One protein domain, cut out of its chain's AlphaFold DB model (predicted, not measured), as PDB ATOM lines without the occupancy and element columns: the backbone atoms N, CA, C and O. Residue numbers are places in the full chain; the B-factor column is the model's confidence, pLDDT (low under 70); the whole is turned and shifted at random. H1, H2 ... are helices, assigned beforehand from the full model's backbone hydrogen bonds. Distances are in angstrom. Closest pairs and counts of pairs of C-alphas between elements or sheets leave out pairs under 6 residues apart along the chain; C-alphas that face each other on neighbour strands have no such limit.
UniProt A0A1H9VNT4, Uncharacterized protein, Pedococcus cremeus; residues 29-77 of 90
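Overview. This is residues 29 to 77 of the 90 residues of an uncharacterized protein of Pedococcus cremeus (UniProt A0A1H9VNT4). The chain winds through two stacked turns, each a pair of helices: H1 with H2, then H3 with H4. H1 and H3 lie nearly parallel, one from each turn, while H2 and H4 come near each other more slantwise; the two turns meet only loosely, with few close C-alphas between them. The printed part has 49 residues with four named helices, in the order H1, H2, H3, H4, and no named strand; the class is all helix. The whole is compact, with a radius of gyration of the C-alphas of 9.2 A, and its outline is rounded, spanning 25 by 19 by 17 A.

Arrangement. Start with the longest helix, H1, residues 29 to 38, and look from there to H2, residues 43 to 51. The two touch and form a helical hairpin, running opposite ways at a steep tilt of 39 degrees; their closest C-alphas, those of Arg 33 and Ala 50, are 5.0 A apart. Next look at H3, residues 56 to 64, which is close to H1 but not clearly touching it: the closest C-alphas, those of Arg 32 and Leu 56, are 7.5 A apart. H1 and H3 run the same way at a shallow tilt of 7 degrees. H3 touches H4, residues 69 to 75, where the closest C-alphas, those of Leu 59 and Ala 72, are 5.9 A apart; they run opposite ways at a steep tilt of 59 degrees. H2 and H4 are close but not clearly touching, with the closest C-alphas, those of Leu 45 and Glu 70, 7.7 A apart; they run the same way at a tilt of 37 degrees, only just steep. H1 and H4 are apart, and H2 and H3 are only just apart, their closest C-alphas 8.4 A from each other. In the backbones of H1, H3 and H4 you will find every O i to N i+4 pair within hydrogen-bond range; in H2 it is 4 of 5.

Along the chain. Find C-alpha 29 at (2.928, 22.838, 165.958); from there H1 runs 14.5 A to C-alpha 38 at (12.703, 28.698, 174.849). H2 covers 12.8 A from Pro 43 to Gly 51, and H3 covers 12.3 A from Leu 56 to Asp 64. H4 runs 9.9 A from Pro 69 to Ile 75, whose C-alpha stands at (12.045, 8.990, 178.559).

Size, cuts and confidence. The two C-alphas farthest apart, those of Gly 30 and Arg 65, are 24.7 A from each other. The printed part has no cut, and the three links, H1 to H2, H2 to H3 and H3 to H4, are tight, with 4 residues each. The mean pLDDT of the printed part is 89.2, and no printed residue is under 70.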
ATOM      1  N   ARG A  29       1.581  23.378 166.187       87.56
ATOM      2  CA  ARG A  29       2.928  22.838 165.958       87.56
ATOM      3  C   ARG A  29       3.975  23.943 166.088       87.56
ATOM      4  O   ARG A  29       4.956  23.759 166.811       87.56
ATOM      5  N   GLY A  30       3.736  25.098 165.466       86.56
ATOM      6  CA  GLY A  30       4.582  26.285 165.600       86.56
ATOM      7  C   GLY A  30       4.740  26.725 167.059       86.56
ATOM      8  O   GLY A  30       5.863  26.902 167.538       86.56
ATOM      9  N   TRP A  31       3.630  26.787 167.805       87.00
ATOM     10  CA  TRP A  31       3.652  27.096 169.240       87.00
ATOM     11  C   TRP A  31       4.494  26.092 170.047       87.00
ATOM     12  O   TRP A  31       5.340  26.496 170.851       87.00
ATOM     13  N   ARG A  32       4.331  24.784 169.802       90.81
ATOM     14  CA  ARG A  32       5.097  23.733 170.497       90.81
ATOM     15  C   ARG A  32       6.591  23.830 170.225       90.81
ATOM     16  O   ARG A  32       7.379  23.799 171.169       90.81
ATOM     17  N   ARG A  33       6.988  23.973 168.955       90.50
ATOM     18  CA  ARG A  33       8.399  24.127 168.572       90.50
ATOM     19  C   ARG A  33       9.013  25.302 169.316       90.50
ATOM     20  O   ARG A  33      10.072  25.173 169.919       90.50
ATOM     21  N   CYS A  34       8.321  26.432 169.318       86.88
ATOM     22  CA  CYS A  34       8.774  27.631 169.995       86.88
ATOM     23  C   CYS A  34       8.969  27.443 171.497       86.88
ATOM     24  O   CYS A  34      10.038  27.779 172.005       86.88
ATOM     25  N   ARG A  35       8.010  26.819 172.189       87.88
ATOM     26  CA  ARG A  35       8.165  26.485 173.610       87.88
ATOM     27  C   ARG A  35       9.402  25.633 173.886       87.88
ATOM     28  O   ARG A  35      10.127  25.896 174.837       87.88
ATOM     29  N   LEU A  36       9.680  24.646 173.039       90.19
ATOM     30  CA  LEU A  36      10.868  23.800 173.170       90.19
ATOM     31  C   LEU A  36      12.160  24.608 172.980       90.19
ATOM     32  O   LEU A  36      13.110  24.469 173.748       90.19
ATOM     33  N   LEU A  37      12.197  25.510 172.000       89.31
ATOM     34  CA  LEU A  37      13.338  26.402 171.801       89.31
ATOM     35  C   LEU A  37      13.574  27.293 173.035       89.31
ATOM     36  O   LEU A  37      14.711  27.421 173.484       89.31
ATOM     37  N   GLU A  38      12.540  27.872 173.639       85.69
ATOM     38  CA  GLU A  38      12.703  28.698 174.849       85.69
ATOM     39  C   GLU A  38      13.373  27.936 176.005       85.69
ATOM     40  O   GLU A  38      14.241  28.486 176.679       85.69
ATOM     41  N   TYR A  39      13.063  26.647 176.166       86.44
ATOM     42  CA  TYR A  39      13.667  25.777 177.184       86.44
ATOM     43  C   TYR A  39      15.064  25.246 176.825       86.44
ATOM     44  O   TYR A  39      15.664  24.489 177.584       86.44
ATOM     45  N   GLY A  40      15.616  25.655 175.682       87.56
ATOM     46  CA  GLY A  40      16.974  25.297 175.280       87.56
ATOM     47  C   GLY A  40      17.079  23.999 174.484       87.56
ATOM     48  O   GLY A  40      18.189  23.508 174.295       87.56
ATOM     49  N   PHE A  41      15.970  23.467 173.966       90.25
ATOM     50  CA  PHE A  41      16.039  22.335 173.048       90.25
ATOM     51  C   PHE A  41      16.767  22.733 171.752       90.25
ATOM     52  O   PHE A  41      16.597  23.864 171.259       90.25
ATOM     53  N   PRO A  42      17.557  21.814 171.166       90.06
ATOM     54  CA  PRO A  42      18.140  22.018 169.851       90.06
ATOM     55  C   PRO A  42      17.040  22.104 168.777       90.06
ATOM     56  O   PRO A  42      15.997  21.457 168.903       90.06
ATOM     57  N   PRO A  43      17.243  22.901 167.712       88.69
ATOM     58  CA  PRO A  43      16.190  23.241 166.755       88.69
ATOM     59  C   PRO A  43      15.617  22.041 166.000       88.69
ATOM     60  O   PRO A  43      14.403  21.973 165.814       88.69
ATOM     61  N   GLU A  44      16.468  21.088 165.628       90.31
ATOM     62  CA  GLU A  44      16.078  19.829 164.977       90.31
ATOM     63  C   GLU A  44      15.184  18.976 165.888       90.31
ATOM     64  O   GLU A  44      14.137  18.474 165.474       90.31
ATOM     65  N   LEU A  45      15.557  18.852 167.167       90.00
ATOM     66  CA  LEU A  45      14.784  18.092 168.149       90.00
ATOM     67  C   LEU A  45      13.446  18.774 168.454       90.00
ATOM     68  O   LEU A  45      12.420  18.103 168.535       90.00
ATOM     69  N   ALA A  46      13.444  20.103 168.572       91.94
ATOM     70  CA  ALA A  46      12.234  20.887 168.788       91.94
ATOM     71  C   ALA A  46      11.224  20.727 167.638       91.94
ATOM     72  O   ALA A  46      10.030  20.580 167.889       91.94
ATOM     73  N   GLU A  47      11.689  20.711 166.385       91.25
ATOM     74  CA  GLU A  47      10.843  20.468 165.206       91.25
ATOM     75  C   GLU A  47      10.241  19.061 165.182       91.25
ATOM     76  O   GLU A  47       9.050  18.897 164.892       91.25
ATOM     77  N   ARG A  48      11.042  18.045 165.523       91.00
ATOM     78  CA  ARG A  48      10.577  16.655 165.609       91.00
ATOM     79  C   ARG A  48       9.508  16.490 166.687       91.00
ATOM     80  O   ARG A  48       8.416  16.006 166.399       91.00
ATOM     81  N   LEU A  49       9.793  16.947 167.905       90.56
ATOM     82  CA  LEU A  49       8.887  16.835 169.052       90.56
ATOM     83  C   LEU A  49       7.599  17.648 168.869       90.56
ATOM     84  O   LEU A  49       6.532  17.211 169.293       90.56
ATOM     85  N   ALA A  50       7.662  18.798 168.191       90.75
ATOM     86  CA  ALA A  50       6.477  19.596 167.889       90.75
ATOM     87  C   ALA A  50       5.431  18.830 167.056       90.75
ATOM     88  O   ALA A  50       4.230  19.063 167.225       90.75
ATOM     89  N   GLY A  51       5.876  17.916 166.185       89.06
ATOM     90  CA  GLY A  51       5.015  17.060 165.364       89.06
ATOM     91  C   GLY A  51       4.535  15.775 166.047       89.06
ATOM     92  O   GLY A  51       3.633  15.121 165.530       89.06
ATOM     93  N   GLN A  52       5.102  15.402 167.196       88.38
ATOM     94  CA  GLN A  52       4.762  14.166 167.907       88.38
ATOM     95  C   GLN A  52       3.662  14.385 168.949       88.38
ATOM     96  O   GLN A  52       3.480  15.479 169.477       88.38
ATOM     97  N   ARG A  53       2.934  13.327 169.321       82.69
ATOM     98  CA  ARG A  53       1.938  13.362 170.410       82.69
ATOM     99  C   ARG A  53       2.555  13.253 171.815       82.69
ATOM    100  O   ARG A  53       1.927  12.738 172.727       82.69
ATOM    101  N   THR A  54       3.768  13.761 172.005       84.25
ATOM    102  CA  THR A  54       4.458  13.755 173.302       84.25
ATOM    103  C   THR A  54       3.858  14.795 174.245       84.25
ATOM    104  O   THR A  54       3.518  15.903 173.816       84.25
ATOM    105  N   ASP A  55       3.747  14.469 175.531       89.06
ATOM    106  CA  ASP A  55       3.325  15.436 176.543       89.06
ATOM    107  C   ASP A  55       4.404  16.520 176.710       89.06
ATOM    108  O   ASP A  55       5.485  16.291 177.258       89.06
ATOM    109  N   LEU A  56       4.107  17.717 176.192       88.81
ATOM    110  CA  LEU A  56       5.030  18.847 176.244       88.81
ATOM    111  C   LEU A  56       5.276  19.276 177.693       88.81
ATOM    112  O   LEU A  56       6.395  19.630 178.040       88.81
ATOM    113  N   HIS A  57       4.254  19.236 178.545       90.56
ATOM    114  CA  HIS A  57       4.378  19.677 179.926       90.56
ATOM    115  C   HIS A  57       5.302  18.743 180.720       90.56
ATOM    116  O   HIS A  57       6.197  19.213 181.423       90.56
ATOM    117  N   ALA A  58       5.150  17.427 180.563       91.50
ATOM    118  CA  ALA A  58       6.039  16.439 181.169       91.50
ATOM    119  C   ALA A  58       7.491  16.600 180.689       91.50
ATOM    120  O   ALA A  58       8.425  16.529 181.489       91.50
ATOM    121  N   LEU A  59       7.687  16.876 179.397       91.75
ATOM    122  CA  LEU A  59       9.013  17.068 178.815       91.75
ATOM    123  C   LEU A  59       9.718  18.297 179.408       91.75
ATOM    124  O   LEU A  59      10.885  18.224 179.789       91.75
ATOM    125  N   LEU A  60       8.994  19.412 179.531       90.50
ATOM    126  CA  LEU A  60       9.522  20.635 180.131       90.50
ATOM    127  C   LEU A  60       9.833  20.452 181.623       90.50
ATOM    128  O   LEU A  60      10.861  20.940 182.080       90.50
ATOM    129  N   GLN A  61       9.015  19.695 182.364       92.44
ATOM    130  CA  GLN A  61       9.291  19.369 183.769       92.44
ATOM    131  C   GLN A  61      10.575  18.551 183.953       92.44
ATOM    132  O   GLN A  61      11.289  18.747 184.935       92.44
ATOM    133  N   LEU A  62      10.888  17.627 183.039       93.25
ATOM    134  CA  LEU A  62      12.147  16.880 183.101       93.25
ATOM    135  C   LEU A  62      13.346  17.816 182.932       93.25
ATOM    136  O   LEU A  62      14.305  17.728 183.698       93.25
ATOM    137  N   VAL A  63      13.275  18.734 181.967       91.00
ATOM    138  CA  VAL A  63      14.350  19.704 181.717       91.00
ATOM    139  C   VAL A  63      14.501  20.697 182.865       91.00
ATOM    140  O   VAL A  63      15.626  20.996 183.257       91.00
ATOM    141  N   ASP A  64      13.396  21.145 183.458       89.44
ATOM    142  CA  ASP A  64      13.405  22.014 184.641       89.44
ATOM    143  C   ASP A  64      14.123  21.361 185.839       89.44
ATOM    144  O   ASP A  64      14.882  22.009 186.555       89.44
ATOM    145  N   ARG A  65      14.001  20.035 185.985       91.62
ATOM    146  CA  ARG A  65      14.733  19.238 186.989       91.62
ATOM    147  C   ARG A  65      16.211  18.999 186.649       91.62
ATOM    148  O   ARG A  65      16.906  18.342 187.420       91.62
ATOM    149  N   GLY A  66      16.696  19.492 185.510       91.19
ATOM    150  CA  GLY A  66      18.078  19.327 185.055       91.19
ATOM    151  C   GLY A  66      18.322  18.115 184.151       91.19
ATOM    152  O   GLY A  66      19.475  17.809 183.847       91.19
ATOM    153  N   CYS A  67      17.275  17.422 183.691       93.06
ATOM    154  CA  CYS A  67      17.434  16.370 182.689       93.06
ATOM    155  C   CYS A  67      17.825  16.988 181.335       93.06
ATOM    156  O   CYS A  67      17.173  17.935 180.887       93.06
ATOM    157  N   PRO A  68      18.834  16.455 180.623       90.25
ATOM    158  CA  PRO A  68      19.141  16.935 179.284       90.25
ATOM    159  C   PRO A  68      17.960  16.684 178.322       90.25
ATOM    160  O   PRO A  68      17.280  15.657 178.430       90.25
ATOM    161  N   PRO A  69      17.710  17.594 177.361       87.56
ATOM    162  CA  PRO A  69      16.530  17.569 176.491       87.56
ATOM    163  C   PRO A  69      16.433  16.310 175.619       87.56
ATOM    164  O   PRO A  69      15.341  15.798 175.382       87.56
ATOM    165  N   GLU A  70      17.571  15.782 175.167       88.44
ATOM    166  CA  GLU A  70      17.637  14.545 174.381       88.44
ATOM    167  C   GLU A  70      17.238  13.319 175.205       88.44
ATOM    168  O   GLU A  70      16.572  12.421 174.694       88.44
ATOM    169  N   LEU A  71      17.610  13.292 176.489       90.38
ATOM    170  CA  LEU A  71      17.233  12.220 177.404       90.38
ATOM    171  C   LEU A  71      15.756  12.334 177.794       90.38
ATOM    172  O   LEU A  71      15.046  11.335 177.786       90.38
ATOM    173  N   ALA A  72      15.264  13.548 178.056       91.69
ATOM    174  CA  ALA A  72      13.851  13.780 178.353       91.69
ATOM    175  C   ALA A  72      12.935  13.304 177.209       91.69
ATOM    176  O   ALA A  72      11.904  12.681 177.454       91.69
ATOM    177  N   ALA A  73      13.340  13.547 175.958       89.12
ATOM    178  CA  ALA A  73      12.629  13.077 174.769       89.12
ATOM    179  C   ALA A  73      12.616  11.545 174.631       89.12
ATOM    180  O   ALA A  73      11.650  10.984 174.114       89.12
ATOM    181  N   GLN A  74      13.670  10.869 175.090       88.81
ATOM    182  CA  GLN A  74      13.735   9.406 175.113       88.81
ATOM    183  C   GLN A  74      12.859   8.823 176.221       88.81
ATOM    184  O   GLN A  74      12.112   7.889 175.962       88.81
ATOM    185  N   ILE A  75      12.882   9.413 177.422       89.81
ATOM    186  CA  ILE A  75      12.045   8.990 178.559       89.81
ATOM    187  C   ILE A  75      10.553   9.058 178.208       89.81
ATOM    188  O   ILE A  75       9.784   8.195 178.615       89.81
ATOM    189  N   LEU A  76      10.145  10.092 177.467       86.25
ATOM    190  CA  LEU A  76       8.756  10.294 177.046       86.25
ATOM    191  C   LEU A  76       8.457   9.775 175.637       86.25
ATOM    192  O   LEU A  76       7.347   9.995 175.143       86.25
ATOM    193  N   SER A  77       9.413   9.123 174.969       81.19
ATOM    194  CA  SER A  77       9.077   8.413 173.739       81.19
ATOM    195  C   SER A  77       8.134   7.273 174.095       81.19
ATOM    196  O   SER A  77       8.397   6.565 175.068       81.19
TER     197      SER A  77